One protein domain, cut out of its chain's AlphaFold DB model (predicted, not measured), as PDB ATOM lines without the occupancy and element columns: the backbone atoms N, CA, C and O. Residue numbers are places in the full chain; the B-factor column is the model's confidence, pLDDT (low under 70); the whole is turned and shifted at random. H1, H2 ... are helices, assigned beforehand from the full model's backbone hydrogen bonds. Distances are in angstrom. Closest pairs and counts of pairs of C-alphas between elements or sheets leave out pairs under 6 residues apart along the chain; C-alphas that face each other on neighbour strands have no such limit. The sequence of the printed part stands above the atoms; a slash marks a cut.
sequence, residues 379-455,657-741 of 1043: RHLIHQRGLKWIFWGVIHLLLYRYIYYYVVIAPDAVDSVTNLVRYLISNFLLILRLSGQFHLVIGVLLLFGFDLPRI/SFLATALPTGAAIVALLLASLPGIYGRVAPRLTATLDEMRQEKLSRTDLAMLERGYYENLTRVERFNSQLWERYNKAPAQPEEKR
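AT A GLANCE: This is residues 379 to 455 and 657 to 741 of the 1043 residues of an uncharacterized protein of Verrucomicrobia bacterium (UniProt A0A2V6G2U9). One long helix, H1, is the core of a loose, all-helical arrangement: H2 and H3, one after the other, run back along it, H4 packs on its first part away from H3, and H5 and H6 lead from the end of H4 back to H1. H7 starts near the last part of H1 and leads away from it, and H8 is apart from the other helices; residues 712 to 718, 723 to 730 and 732 to 741 stick out. The printed part has 162 residues with eight named helices, H1 to H8 in chain order, and no named strand. Its class is all helix, the radius of gyration of the C-alphas is 19.6 A, and the spans are 59 by 43 by 34 A.

HOW THE PARTS SIT: H1, residues 379 to 407, is the hub, touching four helices. H3, residues 431 to 447, touches it at a shallow tilt of 19 degrees, opposite ways; their closest C-alphas, of Gly 393 and Gly 436, are 3.9 A apart. H2, residues 417 to 429, touches residues 400 to 407 of H1 alone, closest at the C-alphas of Val 407 and Ser 426, 6.2 A, and forms a helical hairpin with H1. H4, residues 658 to 675, touches residues 380 to 391 of H1 alone at a shallow tilt of 29 degrees, the same way, with the C-alphas of Leu 381 and Phe 658 closest at 6.1 A. H6, residues 686 to 696, only just touches H1, with 3 pairs of C-alphas within 8 A, closest Arg 401 and Met 695 at 6.9 A. H5, residues 678 to 681, only just touches H6, also with 3 pairs, closest Tyr 681 and Thr 689 at 6.4 A. H7, residues 702 to 714, is close to but not clearly touching H1, the C-alphas of Tyr 405 and Arg 702 being 7.0 A apart. H8, residues 724 to 731, touches no helix. Each O i to N i+4 pair is within hydrogen-bond range in H1, H3, H6, H7 and H8, against 8 of 9 in H2 and 12 of 14 in H4; H5 is too short for one.

IN THESE COORDINATES: H1 begins at C-alpha 379 (26.849, 52.790, 2.566) and is 40.4 A long. H4 is 25.7 A, H3 24.5 A, H2 18.4 A and H7 17.9 A. H8 ends at C-alpha 731 (5.141, 46.726, -24.565).

THE WHOLE: The C-alphas of Ser 657 and Glu 714 are farthest apart, 59.2 A. Residues 456 to 656 are not printed, with 23.3 A between C-alphas 455 and 657. No link printed whole is long. Mean pLDDT of the printed part is 75.3; 49 residues, among them 703 to 741, are under 70.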
ATOM      1  N   ARG A 379      27.932  52.539   3.515       84.88
ATOM      2  CA  ARG A 379      26.849  52.790   2.566       84.88
ATOM      3  C   ARG A 379      27.331  53.104   1.152       84.88
ATOM      4  O   ARG A 379      26.720  52.647   0.194       84.88
ATOM      5  N   HIS A 380      28.424  53.848   0.992       89.00
ATOM      6  CA  HIS A 380      28.936  54.239  -0.321       89.00
ATOM      7  C   HIS A 380      29.490  53.031  -1.072       89.00
ATOM      8  O   HIS A 380      29.342  52.954  -2.288       89.00
ATOM      9  N   LEU A 381      30.089  52.072  -0.358       86.94
ATOM     10  CA  LEU A 381      30.541  50.812  -0.947       86.94
ATOM     11  C   LEU A 381      29.356  49.921  -1.326       86.94
ATOM     12  O   LEU A 381      29.361  49.345  -2.415       86.94
ATOM     13  N   ILE A 382      28.316  49.858  -0.485       89.50
ATOM     14  CA  ILE A 382      27.075  49.135  -0.806       89.50
ATOM     15  C   ILE A 382      26.448  49.717  -2.085       89.50
ATOM     16  O   ILE A 382      26.181  48.969  -3.028       89.50
ATOM     17  N   HIS A 383      26.287  51.044  -2.157       93.06
ATOM     18  CA  HIS A 383      25.715  51.737  -3.317       93.06
ATOM     19  C   HIS A 383      26.580  51.576  -4.575       93.06
ATOM     20  O   HIS A 383      26.056  51.229  -5.631       93.06
ATOM     21  N   GLN A 384      27.907  51.735  -4.475       93.38
ATOM     22  CA  GLN A 384      28.818  51.558  -5.614       93.38
ATOM     23  C   GLN A 384      28.782  50.125  -6.150       93.38
ATOM     24  O   GLN A 384      28.806  49.900  -7.362       93.38
ATOM     25  N   ARG A 385      28.682  49.133  -5.260       91.12
ATOM     26  CA  ARG A 385      28.477  47.741  -5.657       91.12
ATOM     27  C   ARG A 385      27.119  47.554  -6.339       91.12
ATOM     28  O   ARG A 385      27.046  46.806  -7.309       91.12
ATOM     29  N   GLY A 386      26.081  48.251  -5.877       93.50
ATOM     30  CA  GLY A 386      24.782  48.320  -6.548       93.50
ATOM     31  C   GLY A 386      24.900  48.793  -7.996       93.50
ATOM     32  O   GLY A 386      24.512  48.062  -8.905       93.50
ATOM     33  N   LEU A 387      25.546  49.939  -8.225       95.62
ATOM     34  CA  LEU A 387      25.783  50.490  -9.568       95.62
ATOM     35  C   LEU A 387      26.604  49.557 -10.456       95.62
ATOM     36  O   LEU A 387      26.269  49.348 -11.619       95.62
ATOM     37  N   LYS A 388      27.645  48.933  -9.899       93.25
ATOM     38  CA  LYS A 388      28.437  47.919 -10.600       93.25
ATOM     39  C   LYS A 388      27.570  46.750 -11.068       93.25
ATOM     40  O   LYS A 388      27.756  46.280 -12.187       93.25
ATOM     41  N   TRP A 389      26.630  46.273 -10.252       92.75
ATOM     42  CA  TRP A 389      25.723  45.202 -10.667       92.75
ATOM     43  C   TRP A 389      24.670  45.666 -11.665       92.75
ATOM     44  O   TRP A 389      24.407  44.926 -12.606       92.75
ATOM     45  N   ILE A 390      24.138  46.883 -11.535       95.06
ATOM     46  CA  ILE A 390      23.252  47.452 -12.560       95.06
ATOM     47  C   ILE A 390      23.984  47.507 -13.907       95.06
ATOM     48  O   ILE A 390      23.464  47.018 -14.907       95.06
ATOM     49  N   PHE A 391      25.232  47.987 -13.921       95.25
ATOM     50  CA  PHE A 391      26.079  48.005 -15.113       95.25
ATOM     51  C   PHE A 391      26.301  46.604 -15.708       95.25
ATOM     52  O   PHE A 391      26.096  46.406 -16.903       95.25
ATOM     53  N   TRP A 392      26.655  45.598 -14.900       92.25
ATOM     54  CA  TRP A 392      26.765  44.214 -15.392       92.25
ATOM     55  C   TRP A 392      25.433  43.667 -15.918       92.25
ATOM     56  O   TRP A 392      25.425  42.927 -16.901       92.25
ATOM     57  N   GLY A 393      24.314  44.063 -15.307       93.19
ATOM     58  CA  GLY A 393      22.971  43.772 -15.796       93.19
ATOM     59  C   GLY A 393      22.738  44.319 -17.204       93.19
ATOM     60  O   GLY A 393      22.330  43.569 -18.089       93.19
ATOM     61  N   VAL A 394      23.089  45.589 -17.428       94.19
ATOM     62  CA  VAL A 394      23.041  46.259 -18.739       94.19
ATOM     63  C   VAL A 394      23.895  45.523 -19.774       94.19
ATOM     64  O   VAL A 394      23.400  45.196 -20.850       94.19
ATOM     65  N   ILE A 395      25.143  45.177 -19.438       93.81
ATOM     66  CA  ILE A 395      26.033  44.421 -20.334       93.81
ATOM     67  C   ILE A 395      25.435  43.059 -20.701       93.81
ATOM     68  O   ILE A 395      25.418  42.688 -21.874       93.81
ATOM     69  N   HIS A 396      24.915  42.312 -19.725       91.38
ATOM     70  CA  HIS A 396      24.317  40.999 -19.979       91.38
ATOM     71  C   HIS A 396      23.072  41.096 -20.869       91.38
ATOM     72  O   HIS A 396      22.892  40.243 -21.733       91.38
ATOM     73  N   LEU A 397      22.243  42.131 -20.703       89.50
ATOM     74  CA  LEU A 397      21.061  42.354 -21.543       89.50
ATOM     75  C   LEU A 397      21.426  42.772 -22.973       89.50
ATOM     76  O   LEU A 397      20.817  42.269 -23.915       89.50
ATOM     77  N   LEU A 398      22.443  43.621 -23.149       91.31
ATOM     78  CA  LEU A 398      22.968  43.984 -24.470       91.31
ATOM     79  C   LEU A 398      23.539  42.761 -25.203       91.31
ATOM     80  O   LEU A 398      23.209  42.525 -26.365       91.31
ATOM     81  N   LEU A 399      24.344  41.947 -24.510       91.12
ATOM     82  CA  LEU A 399      24.888  40.703 -25.062       91.12
ATOM     83  C   LEU A 399      23.780  39.697 -25.383       91.12
ATOM     84  O   LEU A 399      23.797  39.099 -26.456       91.12
ATOM     85  N   TYR A 400      22.803  39.537 -24.486       88.56
ATOM     86  CA  TYR A 400      21.616  38.723 -24.742       88.56
ATOM     87  C   TYR A 400      20.908  39.177 -26.016       88.56
ATOM     88  O   TYR A 400      20.623  38.337 -26.861       88.56
ATOM     89  N   ARG A 401      20.659  40.482 -26.183       86.50
ATOM     90  CA  ARG A 401      19.957  41.016 -27.353       86.50
ATOM     91  C   ARG A 401      20.716  40.737 -28.645       86.50
ATOM     92  O   ARG A 401      20.118  40.249 -29.597       86.50
ATOM     93  N   TYR A 402      22.029  40.955 -28.654       89.69
ATOM     94  CA  TYR A 402      22.871  40.613 -29.800       89.69
ATOM     95  C   TYR A 402      22.789  39.115 -30.144       89.69
ATOM     96  O   TYR A 402      22.583  38.740 -31.297       89.69
ATOM     97  N   ILE A 403      22.901  38.243 -29.138       87.00
ATOM     98  CA  ILE A 403      22.821  36.789 -29.324       87.00
ATOM     99  C   ILE A 403      21.440  36.384 -29.838       87.00
ATOM    100  O   ILE A 403      21.336  35.592 -30.771       87.00
ATOM    101  N   TYR A 404      20.392  36.956 -29.260       83.00
ATOM    102  CA  TYR A 404      19.011  36.688 -29.614       83.00
ATOM    103  C   TYR A 404      18.685  37.128 -31.049       83.00
ATOM    104  O   TYR A 404      18.027  36.377 -31.762       83.00
ATOM    105  N   TYR A 405      19.185  38.278 -31.514       82.31
ATOM    106  CA  TYR A 405      18.924  38.771 -32.875       82.31
ATOM    107  C   TYR A 405      19.769  38.090 -33.946       82.31
ATOM    108  O   TYR A 405      19.247  37.778 -35.015       82.31
ATOM    109  N   TYR A 406      21.051  37.842 -33.671       85.12
ATOM    110  CA  TYR A 406      21.999  37.470 -34.723       85.12
ATOM    111  C   TYR A 406      22.574  36.065 -34.587       85.12
ATOM    112  O   TYR A 406      23.073  35.522 -35.569       85.12
ATOM    113  N   VAL A 407      22.541  35.450 -33.401       88.38
ATOM    114  CA  VAL A 407      23.248  34.184 -33.140       88.38
ATOM    115  C   VAL A 407      22.288  33.010 -32.958       88.38
ATOM    116  O   VAL A 407      22.615  31.917 -33.411       88.38
ATOM    117  N   VAL A 408      21.110  33.201 -32.368       84.56
ATOM    118  CA  VAL A 408      20.104  32.133 -32.230       84.56
ATOM    119  C   VAL A 408      19.551  31.722 -33.592       84.56
ATOM    120  O   VAL A 408      19.256  32.567 -34.436       84.56
ATOM    121  N   ILE A 409      19.380  30.415 -33.784       82.94
ATOM    122  CA  ILE A 409      18.775  29.826 -34.981       82.94
ATOM    123  C   ILE A 409      17.619  28.904 -34.602       82.94
ATOM    124  O   ILE A 409      17.601  28.336 -33.507       82.94
ATOM    125  N   ALA A 410      16.674  28.740 -35.524       77.31
ATOM    126  CA  ALA A 410      15.583  27.789 -35.383       77.31
ATOM    127  C   ALA A 410      16.099  26.336 -35.429       77.31
ATOM    128  O   ALA A 410      17.080  26.071 -36.128       77.31
ATOM    129  N   PRO A 411      15.409  25.382 -34.775       77.69
ATOM    130  CA  PRO A 411      15.692  23.949 -34.908       77.69
ATOM    131  C   PRO A 411      15.778  23.489 -36.373       77.69
ATOM    132  O   PRO A 411      16.677  22.737 -36.744       77.69
ATOM    133  N   ASP A 412      14.893  24.000 -37.233       73.19
ATOM    134  CA  ASP A 412      14.837  23.661 -38.662       73.19
ATOM    135  C   ASP A 412      16.077  24.111 -39.452       73.19
ATOM    136  O   ASP A 412      16.408  23.506 -40.464       73.19
ATOM    137  N   ALA A 413      16.792  25.135 -38.974       78.75
ATOM    138  CA  ALA A 413      18.006  25.651 -39.610       78.75
ATOM    139  C   ALA A 413      19.277  24.870 -39.218       78.75
ATOM    140  O   ALA A 413      20.382  25.221 -39.630       78.75
ATOM    141  N   VAL A 414      19.154  23.830 -38.387       86.81
ATOM    142  CA  VAL A 414      20.278  22.962 -38.016       86.81
ATOM    143  C   VAL A 414      20.497  21.932 -39.127       86.81
ATOM    144  O   VAL A 414      19.874  20.880 -39.135       86.81
ATOM    145  N   ASP A 415      21.372  22.239 -40.076       85.75
ATOM    146  CA  ASP A 415      21.647  21.427 -41.277       85.75
ATOM    147  C   ASP A 415      23.119  20.990 -41.410       85.75
ATOM    148  O   ASP A 415      23.483  20.246 -42.317       85.75
ATOM    149  N   SER A 416      23.978  21.449 -40.501       89.75
ATOM    150  CA  SER A 416      25.430  21.269 -40.523       89.75
ATOM    151  C   SER A 416      25.984  21.182 -39.104       89.75
ATOM    152  O   SER A 416      25.338  21.600 -38.137       89.75
ATOM    153  N   VAL A 417      27.215  20.682 -38.963       92.56
ATOM    154  CA  VAL A 417      27.897  20.615 -37.660       92.56
ATOM    155  C   VAL A 417      28.091  22.018 -37.073       92.56
ATOM    156  O   VAL A 417      27.907  22.211 -35.869       92.56
ATOM    157  N   THR A 418      28.386  23.019 -37.910       93.88
ATOM    158  CA  THR A 418      28.488  24.423 -37.478       93.88
ATOM    159  C   THR A 418      27.183  24.922 -36.871       93.88
ATOM    160  O   THR A 418      27.188  25.484 -35.771       93.88
ATOM    161  N   ASN A 419      26.060  24.687 -37.554       92.19
ATOM    162  CA  ASN A 419      24.753  25.122 -37.077       92.19
ATOM    163  C   ASN A 419      24.312  24.343 -35.833       92.19
ATOM    164  O   ASN A 419      23.741  24.946 -34.926       92.19
ATOM    165  N   LEU A 420      24.664  23.060 -35.705       93.69
ATOM    166  CA  LEU A 420      24.432  22.306 -34.472       93.69
ATOM    167  C   LEU A 420      25.182  22.931 -33.286       93.69
ATOM    168  O   LEU A 420      24.567  23.246 -32.269       93.69
ATOM    169  N   VAL A 421      26.487  23.192 -33.415       93.88
ATOM    170  CA  VAL A 421      27.276  23.831 -32.343       93.88
ATOM    171  C   VAL A 421      26.735  25.225 -32.011       93.88
ATOM    172  O   VAL A 421      26.588  25.571 -30.835       93.88
ATOM    173  N   ARG A 422      26.378  26.014 -33.032       93.44
ATOM    174  CA  ARG A 422      25.741  27.327 -32.869       93.44
ATOM    175  C   ARG A 422      24.425  27.221 -32.101       93.44
ATOM    176  O   ARG A 422      24.215  28.007 -31.177       93.44
ATOM    177  N   TYR A 423      23.564  26.259 -32.430       90.44
ATOM    178  CA  TYR A 423      22.296  26.022 -31.737       90.44
ATOM    179  C   TYR A 423      22.520  25.679 -30.259       90.44
ATOM    180  O   TYR A 423      21.900  26.295 -29.393       90.44
ATOM    181  N   LEU A 424      23.445  24.759 -29.956       92.69
ATOM    182  CA  LEU A 424      23.746  24.339 -28.581       92.69
ATOM    183  C   LEU A 424      24.256  25.503 -27.717       92.69
ATOM    184  O   LEU A 424      23.769  25.716 -26.606       92.69
ATOM    185  N   ILE A 425      25.221  26.277 -28.226       92.62
ATOM    186  CA  ILE A 425      25.836  27.381 -27.478       92.62
ATOM    187  C   ILE A 425      24.864  28.558 -27.343       92.62
ATOM    188  O   ILE A 425      24.669  29.069 -26.241       92.62
ATOM    189  N   SER A 426      24.239  28.997 -28.441       89.19
ATOM    190  CA  SER A 426      23.381  30.192 -28.438       89.19
ATOM    191  C   SER A 426      22.171  30.043 -27.517       89.19
ATOM    192  O   SER A 426      21.882  30.967 -26.759       89.19
ATOM    193  N   ASN A 427      21.531  28.867 -27.498       85.25
ATOM    194  CA  ASN A 427      20.401  28.597 -26.609       85.25
ATOM    195  C   ASN A 427      20.797  28.630 -25.130       85.25
ATOM    196  O   ASN A 427      20.054  29.183 -24.317       85.25
ATOM    197  N   PHE A 428      21.972  28.102 -24.765       87.88
ATOM    198  CA  PHE A 428      22.473  28.247 -23.398       87.88
ATOM    199  C   PHE A 428      22.764  29.712 -23.059       87.88
ATOM    200  O   PHE A 428      22.407  30.183 -21.979       87.88
ATOM    201  N   LEU A 429      23.363  30.467 -23.985       89.50
ATOM    202  CA  LEU A 429      23.685  31.876 -23.764       89.50
ATOM    203  C   LEU A 429      22.450  32.770 -23.572       89.50
ATOM    204  O   LEU A 429      22.584  33.834 -22.969       89.50
ATOM    205  N   LEU A 430      21.245  32.338 -23.967       85.88
ATOM    206  CA  LEU A 430      20.003  33.061 -23.658       85.88
ATOM    207  C   LEU A 430      19.757  33.237 -22.153       85.88
ATOM    208  O   LEU A 430      19.060  34.172 -21.749       85.88
ATOM    209  N   ILE A 431      20.402  32.426 -21.301       84.62
ATOM    210  CA  ILE A 431      20.421  32.625 -19.844       84.62
ATOM    211  C   ILE A 431      20.956  34.015 -19.443       84.62
ATOM    212  O   ILE A 431      20.680  34.486 -18.340       84.62
ATOM    213  N   LEU A 432      21.683  34.710 -20.327       87.06
ATOM    214  CA  LEU A 432      22.117  36.091 -20.124       87.06
ATOM    215  C   LEU A 432      20.957  37.052 -19.865       87.06
ATOM    216  O   LEU A 432      21.136  37.972 -19.071       87.06
ATOM    217  N   ARG A 433      19.764  36.814 -20.432       86.12
ATOM    218  CA  ARG A 433      18.568  37.605 -20.103       86.12
ATOM    219  C   ARG A 433      18.259  37.519 -18.614       86.12
ATOM    220  O   ARG A 433      18.164  38.537 -17.936       86.12
ATOM    221  N   LEU A 434      18.160  36.290 -18.105       85.12
ATOM    222  CA  LEU A 434      17.876  36.014 -16.698       85.12
ATOM    223  C   LEU A 434      18.989  36.555 -15.796       85.12
ATOM    224  O   LEU A 434      18.729  37.198 -14.782       85.12
ATOM    225  N   SER A 435      20.242  36.331 -16.194       86.50
ATOM    226  CA  SER A 435      21.406  36.848 -15.485       86.50
ATOM    227  C   SER A 435      21.380  38.376 -15.405       86.50
ATOM    228  O   SER A 435      21.589  38.933 -14.331       86.50
ATOM    229  N   GLY A 436      21.095  39.062 -16.513       89.56
ATOM    230  CA  GLY A 436      21.031  40.517 -16.580       89.56
ATOM    231  C   GLY A 436      19.937  41.091 -15.685       89.56
ATOM    232  O   GLY A 436      20.215  41.955 -14.856       89.56
ATOM    233  N   GLN A 437      18.726  40.530 -15.762       89.19
ATOM    234  CA  GLN A 437      17.602  40.909 -14.897       89.19
ATOM    235  C   GLN A 437      17.931  40.726 -13.412       89.19
ATOM    236  O   GLN A 437      17.701  41.623 -12.608       89.19
ATOM    237  N   PHE A 438      18.534  39.601 -13.029       88.75
ATOM    238  CA  PHE A 438      18.906  39.366 -11.637       88.75
ATOM    239  C   PHE A 438      20.000  40.314 -11.127       88.75
ATOM    240  O   PHE A 438      19.952  40.725  -9.967       88.75
ATOM    241  N   HIS A 439      20.966  40.694 -11.967       91.69
ATOM    242  CA  HIS A 439      21.954  41.709 -11.599       91.69
ATOM    243  C   HIS A 439      21.322  43.096 -11.436       91.69
ATOM    244  O   HIS A 439      21.668  43.789 -10.480       91.69
ATOM    245  N   LEU A 440      20.357  43.470 -12.289       93.00
ATOM    246  CA  LEU A 440      19.568  44.693 -12.109       93.00
ATOM    247  C   LEU A 440      18.804  44.664 -10.780       93.00
ATOM    248  O   LEU A 440      18.934  45.590  -9.986       93.00
ATOM    249  N   VAL A 441      18.076  43.579 -10.495       93.12
ATOM    250  CA  VAL A 441      17.305  43.411  -9.252       93.12
ATOM    251  C   VAL A 441      18.188  43.586  -8.014       93.12
ATOM    252  O   VAL A 441      17.890  44.416  -7.156       93.12
ATOM    253  N   ILE A 442      19.285  42.829  -7.913       93.12
ATOM    254  CA  ILE A 442      20.193  42.913  -6.760       93.12
ATOM    255  C   ILE A 442      20.883  44.280  -6.706       93.12
ATOM    256  O   ILE A 442      21.047  44.842  -5.624       93.12
ATOM    257  N   GLY A 443      21.245  44.841  -7.861       94.38
ATOM    258  CA  GLY A 443      21.843  46.165  -7.972       94.38
ATOM    259  C   GLY A 443      20.948  47.272  -7.415       94.38
ATOM    260  O   GLY A 443      21.415  48.081  -6.615       94.38
ATOM    261  N   VAL A 444      19.653  47.257  -7.745       95.75
ATOM    262  CA  VAL A 444      18.670  48.207  -7.205       95.75
ATOM    263  C   VAL A 444      18.501  48.026  -5.695       95.75
ATOM    264  O   VAL A 444      18.524  49.007  -4.962       95.75
ATOM    265  N   LEU A 445      18.405  46.794  -5.187       95.44
ATOM    266  CA  LEU A 445      18.295  46.561  -3.737       95.44
ATOM    267  C   LEU A 445      19.525  47.070  -2.962       95.44
ATOM    268  O   LEU A 445      19.391  47.625  -1.870       95.44
ATOM    269  N   LEU A 446      20.716  46.971  -3.549       93.94
ATOM    270  CA  LEU A 446      21.942  47.539  -2.988       93.94
ATOM    271  C   LEU A 446      21.934  49.078  -2.960       93.94
ATOM    272  O   LEU A 446      22.448  49.676  -2.012       93.94
ATOM    273  N   LEU A 447      21.312  49.750  -3.938       95.00
ATOM    274  CA  LEU A 447      21.115  51.208  -3.873       95.00
ATOM    275  C   LEU A 447      20.290  51.608  -2.642       95.00
ATOM    276  O   LEU A 447      20.591  52.607  -1.994       95.00
ATOM    277  N   PHE A 448      19.329  50.782  -2.235       94.56
ATOM    278  CA  PHE A 448      18.515  51.018  -1.039       94.56
ATOM    279  C   PHE A 448      19.102  50.413   0.252       94.56
ATOM    280  O   PHE A 448      18.436  50.382   1.282       94.56
ATOM    281  N   GLY A 449      20.374  49.998   0.238       89.75
ATOM    282  CA  GLY A 449      21.122  49.633   1.447       89.75
ATOM    283  C   GLY A 449      21.017  48.170   1.880       89.75
ATOM    284  O   GLY A 449      21.554  47.818   2.929       89.75
ATOM    285  N   PHE A 450      20.368  47.307   1.094       90.56
ATOM    286  CA  PHE A 450      20.330  45.866   1.350       90.56
ATOM    287  C   PHE A 450      21.608  45.205   0.797       90.56
ATOM    288  O   PHE A 450      21.691  44.955  -0.407       90.56
ATOM    289  N   ASP A 451      22.607  44.920   1.645       88.50
ATOM    290  CA  ASP A 451      23.866  44.240   1.274       88.50
ATOM    291  C   ASP A 451      23.627  42.756   0.953       88.50
ATOM    292  O   ASP A 451      23.880  41.829   1.727       88.50
ATOM    293  N   LEU A 452      23.069  42.528  -0.228       87.94
ATOM    294  CA  LEU A 452      22.735  41.209  -0.720       87.94
ATOM    295  C   LEU A 452      23.890  40.611  -1.542       87.94
ATOM    296  O   LEU A 452      24.549  41.318  -2.317       87.94
ATOM    297  N   PRO A 453      24.148  39.292  -1.422       83.06
ATOM    298  CA  PRO A 453      25.191  38.637  -2.198       83.06
ATOM    299  C   PRO A 453      24.861  38.635  -3.696       83.06
ATOM    300  O   PRO A 453      23.706  38.694  -4.120       83.06
ATOM    301  N   ARG A 454      25.892  38.491  -4.533       82.88
ATOM    302  CA  ARG A 454      25.696  38.256  -5.972       82.88
ATOM    303  C   ARG A 454      24.878  36.983  -6.214       82.88
ATOM    304  O   ARG A 454      25.023  36.005  -5.486       82.88
ATOM    305  N   ILE A 455      24.074  36.988  -7.272       80.19
ATOM    306  CA  ILE A 455      23.210  35.863  -7.655       80.19
ATOM    307  C   ILE A 455      23.891  34.834  -8.556       80.19
ATOM    308  O   ILE A 455      23.797  33.633  -8.303       80.19
ATOM    309  N   SER A 657      38.589  50.889  -0.706       76.19
ATOM    310  CA  SER A 657      38.489  52.278  -1.189       76.19
ATOM    311  C   SER A 657      37.353  52.471  -2.193       76.19
ATOM    312  O   SER A 657      37.277  51.755  -3.191       76.19
ATOM    313  N   PHE A 658      36.520  53.488  -1.954       83.31
ATOM    314  CA  PHE A 658      35.425  53.904  -2.838       83.31
ATOM    315  C   PHE A 658      35.914  54.309  -4.237       83.31
ATOM    316  O   PHE A 658      35.329  53.907  -5.233       83.31
ATOM    317  N   LEU A 659      37.013  55.063  -4.343       83.69
ATOM    318  CA  LEU A 659      37.516  55.518  -5.649       83.69
ATOM    319  C   LEU A 659      38.040  54.360  -6.504       83.69
ATOM    320  O   LEU A 659      37.852  54.355  -7.718       83.69
ATOM    321  N   ALA A 660      38.649  53.356  -5.867       82.25
ATOM    322  CA  ALA A 660      39.169  52.178  -6.556       82.25
ATOM    323  C   ALA A 660      38.060  51.337  -7.216       82.25
ATOM    324  O   ALA A 660      38.334  50.586  -8.150       82.25
ATOM    325  N   THR A 661      36.818  51.457  -6.740       82.06
ATOM    326  CA  THR A 661      35.650  50.766  -7.300       82.06
ATOM    327  C   THR A 661      34.810  51.678  -8.191       82.06
ATOM    328  O   THR A 661      34.324  51.218  -9.222       82.06
ATOM    329  N   ALA A 662      34.686  52.962  -7.847       87.44
ATOM    330  CA  ALA A 662      33.921  53.946  -8.607       87.44
ATOM    331  C   ALA A 662      34.552  54.301  -9.956       87.44
ATOM    332  O   ALA A 662      33.847  54.313 -10.964       87.44
ATOM    333  N   LEU A 663      35.872  54.532 -10.015       88.62
ATOM    334  CA  LEU A 663      36.532  54.975 -11.250       88.62
ATOM    335  C   LEU A 663      36.424  53.956 -12.398       88.62
ATOM    336  O   LEU A 663      36.003  54.357 -13.481       88.62
ATOM    337  N   PRO A 664      36.722  52.651 -12.212       88.12
ATOM    338  CA  PRO A 664      36.607  51.688 -13.307       88.12
ATOM    339  C   PRO A 664      35.163  51.496 -13.779       88.12
ATOM    340  O   PRO A 664      34.927  51.357 -14.975       88.12
ATOM    341  N   THR A 665      34.192  51.494 -12.856       88.56
ATOM    342  CA  THR A 665      32.770  51.367 -13.206       88.56
ATOM    343  C   THR A 665      32.277  52.603 -13.952       88.56
ATOM    344  O   THR A 665      31.706  52.457 -15.029       88.56
ATOM    345  N   GLY A 666      32.563  53.806 -13.448       91.12
ATOM    346  CA  GLY A 666      32.215  55.059 -14.119       91.12
ATOM    347  C   GLY A 666      32.858  55.187 -15.502       91.12
ATOM    348  O   GLY A 666      32.164  55.487 -16.469       91.12
ATOM    349  N   ALA A 667      34.152  54.873 -15.629       92.19
ATOM    350  CA  ALA A 667      34.852  54.892 -16.913       92.19
ATOM    351  C   ALA A 667      34.253  53.895 -17.918       92.19
ATOM    352  O   ALA A 667      34.106  54.229 -19.089       92.19
ATOM    353  N   ALA A 668      33.862  52.697 -17.471       91.81
ATOM    354  CA  ALA A 668      33.228  51.702 -18.334       91.81
ATOM    355  C   ALA A 668      31.821  52.126 -18.794       91.81
ATOM    356  O   ALA A 668      31.476  51.915 -19.956       91.81
ATOM    357  N   ILE A 669      31.030  52.761 -17.917       93.69
ATOM    358  CA  ILE A 669      29.718  53.330 -18.266       93.69
ATOM    359  C   ILE A 669      29.880  54.421 -19.330       93.69
ATOM    360  O   ILE A 669      29.200  54.389 -20.354       93.69
ATOM    361  N   VAL A 670      30.814  55.355 -19.117       93.00
ATOM    362  CA  VAL A 670      31.098  56.437 -20.073       93.00
ATOM    363  C   VAL A 670      31.620  55.878 -21.395       93.00
ATOM    364  O   VAL A 670      31.157  56.296 -22.448       93.00
ATOM    365  N   ALA A 671      32.531  54.901 -21.371       90.94
ATOM    366  CA  ALA A 671      33.040  54.272 -22.587       90.94
ATOM    367  C   ALA A 671      31.921  53.601 -23.400       90.94
ATOM    368  O   ALA A 671      31.888  53.745 -24.620       90.94
ATOM    369  N   LEU A 672      30.985  52.915 -22.733       89.62
ATOM    370  CA  LEU A 672      29.832  52.299 -23.389       89.62
ATOM    371  C   LEU A 672      28.885  53.348 -23.993       89.62
ATOM    372  O   LEU A 672      28.427  53.164 -25.117       89.62
ATOM    373  N   LEU A 673      28.634  54.451 -23.280       87.56
ATOM    374  CA  LEU A 673      27.849  55.583 -23.786       87.56
ATOM    375  C   LEU A 673      28.507  56.244 -24.997       87.56
ATOM    376  O   LEU A 673      27.851  56.503 -25.995       87.56
ATOM    377  N   LEU A 674      29.812  56.502 -24.945       86.62
ATOM    378  CA  LEU A 674      30.530  57.083 -26.080       86.62
ATOM    379  C   LEU A 674      30.514  56.130 -27.282       86.62
ATOM    380  O   LEU A 674      30.260  56.558 -28.405       86.62
ATOM    381  N   ALA A 675      30.697  54.828 -27.054       81.56
ATOM    382  CA  ALA A 675      30.579  53.817 -28.102       81.56
ATOM    383  C   ALA A 675      29.158  53.724 -28.690       81.56
ATOM    384  O   ALA A 675      29.006  53.285 -29.829       81.56
ATOM    385  N   SER A 676      28.128  54.158 -27.954       80.50
ATOM    386  CA  SER A 676      26.741  54.186 -28.421       80.50
ATOM    387  C   SER A 676      26.336  55.494 -29.108       80.50
ATOM    388  O   SER A 676      25.184  55.591 -29.532       80.50
ATOM    389  N   LEU A 677      27.214  56.497 -29.251       81.81
ATOM    390  CA  LEU A 677      26.877  57.769 -29.907       81.81
ATOM    391  C   LEU A 677      26.978  57.678 -31.445       81.81
ATOM    392  O   LEU A 677      28.055  57.349 -31.951       81.81
ATOM    393  N   PRO A 678      25.928  58.068 -32.206       73.62
ATOM    394  CA  PRO A 678      25.916  57.998 -33.675       73.62
ATOM    395  C   PRO A 678      27.104  58.672 -34.361       73.62
ATOM    396  O   PRO A 678      27.682  58.127 -35.298       73.62
ATOM    397  N   GLY A 679      27.528  59.829 -33.843       74.06
ATOM    398  CA  GLY A 679      28.663  60.576 -34.387       74.06
ATOM    399  C   GLY A 679      30.024  59.883 -34.231       74.06
ATOM    400  O   GLY A 679      30.964  60.253 -34.934       74.06
ATOM    401  N   ILE A 680      30.142  58.894 -33.337       73.94
ATOM    402  CA  ILE A 680      31.389  58.165 -33.068       73.94
ATOM    403  C   ILE A 680      31.461  56.896 -33.922       73.94
ATOM    404  O   ILE A 680      32.410  56.738 -34.689       73.94
ATOM    405  N   TYR A 681      30.459  56.013 -33.862       67.56
ATOM    406  CA  TYR A 681      30.501  54.757 -34.626       67.56
ATOM    407  C   TYR A 681      30.226  54.943 -36.126       67.56
ATOM    408  O   TYR A 681      30.784  54.198 -36.935       67.56
ATOM    409  N   GLY A 682      29.447  55.960 -36.516       62.69
ATOM    410  CA  GLY A 682      29.150  56.255 -37.923       62.69
ATOM    411  C   GLY A 682      30.397  56.594 -38.749       62.69
ATOM    412  O   GLY A 682      30.414  56.386 -39.957       62.69
ATOM    413  N   ARG A 683      31.476  57.043 -38.092       68.19
ATOM    414  CA  ARG A 683      32.781  57.317 -38.719       68.19
ATOM    415  C   ARG A 683      33.673  56.082 -38.854       68.19
ATOM    416  O   ARG A 683      34.620  56.112 -39.630       68.19
ATOM    417  N   VAL A 684      33.406  55.026 -38.084       63.41
ATOM    418  CA  VAL A 684      34.292  53.857 -37.960       63.41
ATOM    419  C   VAL A 684      33.797  52.684 -38.807       63.41
ATOM    420  O   VAL A 684      34.611  52.007 -39.429       63.41
ATOM    421  N   ALA A 685      32.480  52.433 -38.862       65.44
ATOM    422  CA  ALA A 685      31.918  51.354 -39.680       65.44
ATOM    423  C   ALA A 685      30.402  51.518 -39.949       65.44
ATOM    424  O   ALA A 685      29.599  51.394 -39.019       65.44
ATOM    425  N   PRO A 686      29.961  51.654 -41.216       71.25
ATOM    426  CA  PRO A 686      28.537  51.689 -41.572       71.25
ATOM    427  C   PRO A 686      27.760  50.439 -41.125       71.25
ATOM    428  O   PRO A 686      26.629  50.541 -40.661       71.25
ATOM    429  N   ARG A 687      28.386  49.252 -41.164       70.25
ATOM    430  CA  ARG A 687      27.768  48.001 -40.679       70.25
ATOM    431  C   ARG A 687      27.496  48.007 -39.173       70.25
ATOM    432  O   ARG A 687      26.517  47.421 -38.737       70.25
ATOM    433  N   LEU A 688      28.344  48.670 -38.381       69.75
ATOM    434  CA  LEU A 688      28.144  48.787 -36.934       69.75
ATOM    435  C   LEU A 688      26.971  49.722 -36.607       69.75
ATOM    436  O   LEU A 688      26.283  49.503 -35.615       69.75
ATOM    437  N   THR A 689      26.722  50.714 -37.468       72.94
ATOM    438  CA  THR A 689      25.603  51.661 -37.342       72.94
ATOM    439  C   THR A 689      24.264  50.938 -37.407       72.94
ATOM    440  O   THR A 689      23.498  51.009 -36.453       72.94
ATOM    441  N   ALA A 690      24.041  50.153 -38.467       73.75
ATOM    442  CA  ALA A 690      22.809  49.386 -38.635       73.75
ATOM    443  C   ALA A 690      22.559  48.426 -37.458       73.75
ATOM    444  O   ALA A 690      21.467  48.400 -36.899       73.75
ATOM    445  N   THR A 691      23.592  47.701 -37.011       79.38
ATOM    446  CA  THR A 691      23.481  46.793 -35.860       79.38
ATOM    447  C   THR A 691      23.130  47.530 -34.567       79.38
ATOM    448  O   THR A 691      22.287  47.064 -33.805       79.38
ATOM    449  N   LEU A 692      23.769  48.670 -34.284       78.12
ATOM    450  CA  LEU A 692      23.495  49.433 -33.063       78.12
ATOM    451  C   LEU A 692      22.103  50.067 -33.079       78.12
ATOM    452  O   LEU A 692      21.442  50.068 -32.041       78.12
ATOM    453  N   ASP A 693      21.646  50.554 -34.231       76.25
ATOM    454  CA  ASP A 693      20.300  51.107 -34.381       76.25
ATOM    455  C   ASP A 693      19.233  50.013 -34.213       76.25
ATOM    456  O   ASP A 693      18.271  50.205 -33.466       76.25
ATOM    457  N   GLU A 694      19.453  48.820 -34.774       77.06
ATOM    458  CA  GLU A 694      18.603  47.651 -34.519       77.06
ATOM    459  C   GLU A 694      18.615  47.226 -33.045       77.06
ATOM    460  O   GLU A 694      17.581  46.845 -32.502       77.06
ATOM    461  N   MET A 695      19.766  47.300 -32.367       81.94
ATOM    462  CA  MET A 695      19.879  46.954 -30.947       81.94
ATOM    463  C   MET A 695      19.166  47.942 -30.018       81.94
ATOM    464  O   MET A 695      18.889  47.572 -28.874       81.94
ATOM    465  N   ARG A 696      18.865  49.169 -30.461       80.31
ATOM    466  CA  ARG A 696      18.054  50.131 -29.691       80.31
ATOM    467  C   ARG A 696      16.564  49.816 -29.739       80.31
ATOM    468  O   ARG A 696      15.834  50.196 -28.826       80.31
ATOM    469  N   GLN A 697      16.122  49.114 -30.776       70.38
ATOM    470  CA  GLN A 697      14.731  48.724 -30.943       70.38
ATOM    471  C   GLN A 697      14.469  47.381 -30.261       70.38
ATOM    472  O   GLN A 697      15.283  46.458 -30.312       70.38
ATOM    473  N   GLU A 698      13.314  47.267 -29.610       65.81
ATOM    474  CA  GLU A 698      12.827  45.977 -29.140       65.81
ATOM    475  C   GLU A 698      12.075  45.306 -30.289       65.81
ATOM    476  O   GLU A 698      10.982  45.716 -30.656       65.81
ATOM    477  N   LYS A 699      12.692  44.284 -30.884       69.69
ATOM    478  CA  LYS A 699      12.065  43.416 -31.884       69.69
ATOM    479  C   LYS A 699      12.161  41.950 -31.490       69.69
ATOM    480  O   LYS A 699      12.983  41.565 -30.654       69.69
ATOM    481  N   LEU A 700      11.330  41.130 -32.116       65.06
ATOM    482  CA  LEU A 700      11.440  39.678 -32.048       65.06
ATOM    483  C   LEU A 700      12.609  39.205 -32.921       65.06
ATOM    484  O   LEU A 700      12.906  39.794 -33.963       65.06
ATOM    485  N   SER A 701      13.290  38.139 -32.491       67.94
ATOM    486  CA  SER A 701      14.299  37.497 -33.339       67.94
ATOM    487  C   SER A 701      13.639  36.884 -34.574       67.94
ATOM    488  O   SER A 701      12.465  36.527 -34.543       67.94
ATOM    489  N   ARG A 702      14.403  36.680 -35.653       70.56
ATOM    490  CA  ARG A 702      13.893  35.999 -36.856       70.56
ATOM    491  C   ARG A 702      13.337  34.603 -36.546       70.56
ATOM    492  O   ARG A 702      12.323  34.206 -37.109       70.56
ATOM    493  N   THR A 703      13.985  33.883 -35.630       67.62
ATOM    494  CA  THR A 703      13.549  32.559 -35.166       67.62
ATOM    495  C   THR A 703      12.199  32.628 -34.458       67.62
ATOM    496  O   THR A 703      11.314  31.827 -34.756       67.62
ATOM    497  N   ASP A 704      12.021  33.598 -33.561       66.62
ATOM    498  CA  ASP A 704      10.771  33.760 -32.819       66.62
ATOM    499  C   ASP A 704       9.658  34.316 -33.704       66.62
ATOM    500  O   ASP A 704       8.532  33.853 -33.586       66.62
ATOM    501  N   LEU A 705       9.960  35.218 -34.646       65.50
ATOM    502  CA  LEU A 705       9.014  35.653 -35.681       65.50
ATOM    503  C   LEU A 705       8.514  34.458 -36.500       65.50
ATOM    504  O   LEU A 705       7.310  34.291 -36.663       65.50
ATOM    505  N   ALA A 706       9.420  33.577 -36.939       64.88
ATOM    506  CA  ALA A 706       9.054  32.360 -37.660       64.88
ATOM    507  C   ALA A 706       8.295  31.345 -36.782       64.88
ATOM    508  O   ALA A 706       7.462  30.595 -37.283       64.88
ATOM    509  N   MET A 707       8.579  31.260 -35.477       61.56
ATOM    510  CA  MET A 707       7.794  30.435 -34.544       61.56
ATOM    511  C   MET A 707       6.412  31.025 -34.261       61.56
ATOM    512  O   MET A 707       5.463  30.259 -34.152       61.56
ATOM    513  N   LEU A 708       6.290  32.346 -34.142       59.22
ATOM    514  CA  LEU A 708       5.024  33.040 -33.914       59.22
ATOM    515  C   LEU A 708       4.123  32.945 -35.141       59.22
ATOM    516  O   LEU A 708       2.971  32.553 -34.999       59.22
ATOM    517  N   GLU A 709       4.662  33.199 -36.338       58.22
ATOM    518  CA  GLU A 709       3.923  33.011 -37.587       58.22
ATOM    519  C   GLU A 709       3.451  31.551 -37.721       58.22
ATOM    520  O   GLU A 709       2.291  31.299 -38.027       58.22
ATOM    521  N   ARG A 710       4.305  30.567 -37.405       58.50
ATOM    522  CA  ARG A 710       3.900  29.151 -37.407       58.50
ATOM    523  C   ARG A 710       2.859  28.821 -36.344       58.50
ATOM    524  O   ARG A 710       1.878  28.170 -36.667       58.50
ATOM    525  N   GLY A 711       3.043  29.264 -35.102       50.59
ATOM    526  CA  GLY A 711       2.105  29.019 -34.005       50.59
ATOM    527  C   GLY A 711       0.717  29.602 -34.279       50.59
ATOM    528  O   GLY A 711      -0.279  28.953 -33.967       50.59
ATOM    529  N   TYR A 712       0.669  30.769 -34.932       50.38
ATOM    530  CA  TYR A 712      -0.557  31.401 -35.422       50.38
ATOM    531  C   TYR A 712      -1.331  30.500 -36.407       50.38
ATOM    532  O   TYR A 712      -2.554  30.411 -36.323       50.38
ATOM    533  N   TYR A 713      -0.638  29.775 -37.297       48.53
ATOM    534  CA  TYR A 713      -1.272  28.900 -38.296       48.53
ATOM    535  C   TYR A 713      -1.480  27.446 -37.838       48.53
ATOM    536  O   TYR A 713      -2.496  26.832 -38.167       48.53
ATOM    537  N   GLU A 714      -0.542  26.880 -37.080       43.38
ATOM    538  CA  GLU A 714      -0.507  25.449 -36.749       43.38
ATOM    539  C   GLU A 714      -1.377  25.095 -35.522       43.38
ATOM    540  O   GLU A 714      -1.667  23.923 -35.311       43.38
ATOM    541  N   ASN A 715      -1.881  26.079 -34.759       35.38
ATOM    542  CA  ASN A 715      -2.793  25.907 -33.613       35.38
ATOM    543  C   ASN A 715      -2.337  24.813 -32.621       35.38
ATOM    544  O   ASN A 715      -3.028  23.828 -32.355       35.38
ATOM    545  N   LEU A 716      -1.122  24.971 -32.094       28.31
ATOM    546  CA  LEU A 716      -0.488  24.000 -31.203       28.31
ATOM    547  C   LEU A 716      -0.060  24.680 -29.903       28.31
ATOM    548  O   LEU A 716       1.023  25.251 -29.850       28.31
ATOM    549  N   THR A 717      -0.925  24.614 -28.880       27.39
ATOM    550  CA  THR A 717      -0.665  24.334 -27.438       27.39
ATOM    551  C   THR A 717       0.541  24.966 -26.705       27.39
ATOM    552  O   THR A 717       0.818  24.605 -25.565       27.39
ATOM    553  N   ARG A 718       1.327  25.858 -27.320       37.44
ATOM    554  CA  ARG A 718       2.674  26.245 -26.849       37.44
ATOM    555  C   ARG A 718       3.057  27.697 -27.129       37.44
ATOM    556  O   ARG A 718       4.168  28.097 -26.773       37.44
ATOM    557  N   VAL A 719       2.132  28.507 -27.659       33.28
ATOM    558  CA  VAL A 719       2.219  29.983 -27.606       33.28
ATOM    559  C   VAL A 719       2.320  30.465 -26.143       33.28
ATOM    560  O   VAL A 719       2.925  31.497 -25.870       33.28
ATOM    561  N   GLU A 720       1.910  29.621 -25.184       36.16
ATOM    562  CA  GLU A 720       2.135  29.746 -23.734       36.16
ATOM    563  C   GLU A 720       3.609  29.942 -23.312       36.16
ATOM    564  O   GLU A 720       3.893  30.283 -22.162       36.16
ATOM    565  N   ARG A 721       4.591  29.724 -24.205       39.41
ATOM    566  CA  ARG A 721       6.004  30.036 -23.917       39.41
ATOM    567  C   ARG A 721       6.239  31.534 -23.700       39.41
ATOM    568  O   ARG A 721       7.145  31.877 -22.932       39.41
ATOM    569  N   PHE A 722       5.420  32.393 -24.306       43.81
ATOM    570  CA  PHE A 722       5.412  33.833 -24.075       43.81
ATOM    571  C   PHE A 722       4.360  34.172 -23.017       43.81
ATOM    572  O   PHE A 722       3.225  33.719 -23.087       43.81
ATOM    573  N   ASN A 723       4.724  34.985 -22.026       42.84
ATOM    574  CA  ASN A 723       3.724  35.592 -21.151       42.84
ATOM    575  C   ASN A 723       3.074  36.758 -21.910       42.84
ATOM    576  O   ASN A 723       3.459  37.910 -21.702       42.84
ATOM    577  N   SER A 724       2.172  36.440 -22.845       44.16
ATOM    578  CA  SER A 724       1.500  37.415 -23.713       44.16
ATOM    579  C   SER A 724       0.829  38.515 -22.891       44.16
ATOM    580  O   SER A 724       1.027  39.684 -23.181       44.16
ATOM    581  N   GLN A 725       0.174  38.170 -21.781       43.16
ATOM    582  CA  GLN A 725      -0.614  39.093 -20.952       43.16
ATOM    583  C   GLN A 725       0.211  40.210 -20.278       43.16
ATOM    584  O   GLN A 725      -0.202  41.372 -20.248       43.16
ATOM    585  N   LEU A 726       1.389  39.892 -19.724       46.97
ATOM    586  CA  LEU A 726       2.281  40.908 -19.138       46.97
ATOM    587  C   LEU A 726       3.098  41.635 -20.195       46.97
ATOM    588  O   LEU A 726       3.361  42.827 -20.048       46.97
ATOM    589  N   TRP A 727       3.495  40.929 -21.249       46.41
ATOM    590  CA  TRP A 727       4.217  41.531 -22.359       46.41
ATOM    591  C   TRP A 727       3.335  42.552 -23.093       46.41
ATOM    592  O   TRP A 727       3.778  43.670 -23.320       46.41
ATOM    593  N   GLU A 728       2.051  42.255 -23.302       45.97
ATOM    594  CA  GLU A 728       1.045  43.195 -23.803       45.97
ATOM    595  C   GLU A 728       0.923  44.453 -22.944       45.97
ATOM    596  O   GLU A 728       0.817  45.550 -23.481       45.97
ATOM    597  N   ARG A 729       0.936  44.340 -21.610       50.62
ATOM    598  CA  ARG A 729       0.912  45.529 -20.741       50.62
ATOM    599  C   ARG A 729       2.226  46.309 -20.760       50.62
ATOM    600  O   ARG A 729       2.178  47.531 -20.680       50.62
ATOM    601  N   TYR A 730       3.374  45.636 -20.831       42.56
ATOM    602  CA  TYR A 730       4.686  46.288 -20.768       42.56
ATOM    603  C   TYR A 730       5.152  46.892 -22.094       42.56
ATOM    604  O   TYR A 730       5.898  47.872 -22.057       42.56
ATOM    605  N   ASN A 731       4.702  46.341 -23.223       45.34
ATOM    606  CA  ASN A 731       5.141  46.726 -24.565       45.34
ATOM    607  C   ASN A 731       4.063  47.432 -25.393       45.34
ATOM    608  O   ASN A 731       4.337  47.847 -26.516       45.34
ATOM    609  N   LYS A 732       2.863  47.662 -24.843       42.75
ATOM    610  CA  LYS A 732       1.951  48.659 -25.413       42.75
ATOM    611  C   LYS A 732       2.659  50.017 -25.432       42.75
ATOM    612  O   LYS A 732       2.964  50.586 -24.384       42.75
ATOM    613  N   ALA A 733       2.931  50.516 -26.637       30.44
ATOM    614  CA  ALA A 733       3.333  51.897 -26.870       30.44
ATOM    615  C   ALA A 733       2.345  52.858 -26.170       30.44
ATOM    616  O   ALA A 733       1.169  52.506 -26.008       30.44
ATOM    617  N   PRO A 734       2.785  54.050 -25.727       31.91
ATOM    618  CA  PRO A 734       1.910  54.971 -25.017       31.91
ATOM    619  C   PRO A 734       0.702  55.333 -25.893       31.91
ATOM    620  O   PRO A 734       0.855  55.854 -26.991       31.91
ATOM    621  N   ALA A 735      -0.486  55.022 -25.370       32.94
ATOM    622  CA  ALA A 735      -1.794  55.518 -25.784       32.94
ATOM    623  C   ALA A 735      -2.092  55.504 -27.299       32.94
ATOM    624  O   ALA A 735      -2.111  56.547 -27.950       32.94
ATOM    625  N   GLN A 736      -2.537  54.357 -27.826       29.23
ATOM    626  CA  GLN A 736      -3.671  54.466 -28.749       29.23
ATOM    627  C   GLN A 736      -4.879  54.947 -27.920       29.23
ATOM    628  O   GLN A 736      -5.133  54.371 -26.859       29.23
ATOM    629  N   PRO A 737      -5.574  56.029 -28.320       32.59
ATOM    630  CA  PRO A 737      -6.708  56.552 -27.567       32.59
ATOM    631  C   PRO A 737      -7.778  55.470 -27.369       32.59
ATOM    632  O   PRO A 737      -8.141  54.764 -28.310       32.59
ATOM    633  N   GLU A 738      -8.283  55.366 -26.135       35.31
ATOM    634  CA  GLU A 738      -9.318  54.409 -25.705       35.31
ATOM    635  C   GLU A 738     -10.621  54.495 -26.522       35.31
ATOM    636  O   GLU A 738     -11.399  53.550 -26.509       35.31
ATOM    637  N   GLU A 739     -10.810  55.535 -27.341       31.64
ATOM    638  CA  GLU A 739     -11.875  55.600 -28.356       31.64
ATOM    639  C   GLU A 739     -11.869  54.405 -29.328       31.64
ATOM    640  O   GLU A 739     -12.928  54.008 -29.805       31.64
ATOM    641  N   LYS A 740     -10.710  53.780 -29.594       33.78
ATOM    642  CA  LYS A 740     -10.644  52.537 -30.389       33.78
ATOM    643  C   LYS A 740     -10.913  51.265 -29.582       33.78
ATOM    644  O   LYS A 740     -11.045  50.198 -30.167       33.78
ATOM    645  N   ARG A 741     -10.967  51.364 -28.254       30.09
ATOM    646  CA  ARG A 741     -11.237  50.247 -27.344       30.09
ATOM    647  C   ARG A 741     -12.737  50.096 -27.097       30.09
ATOM    648  O   ARG A 741     -13.246  48.983 -27.159       30.09
TER     649      ARG A 741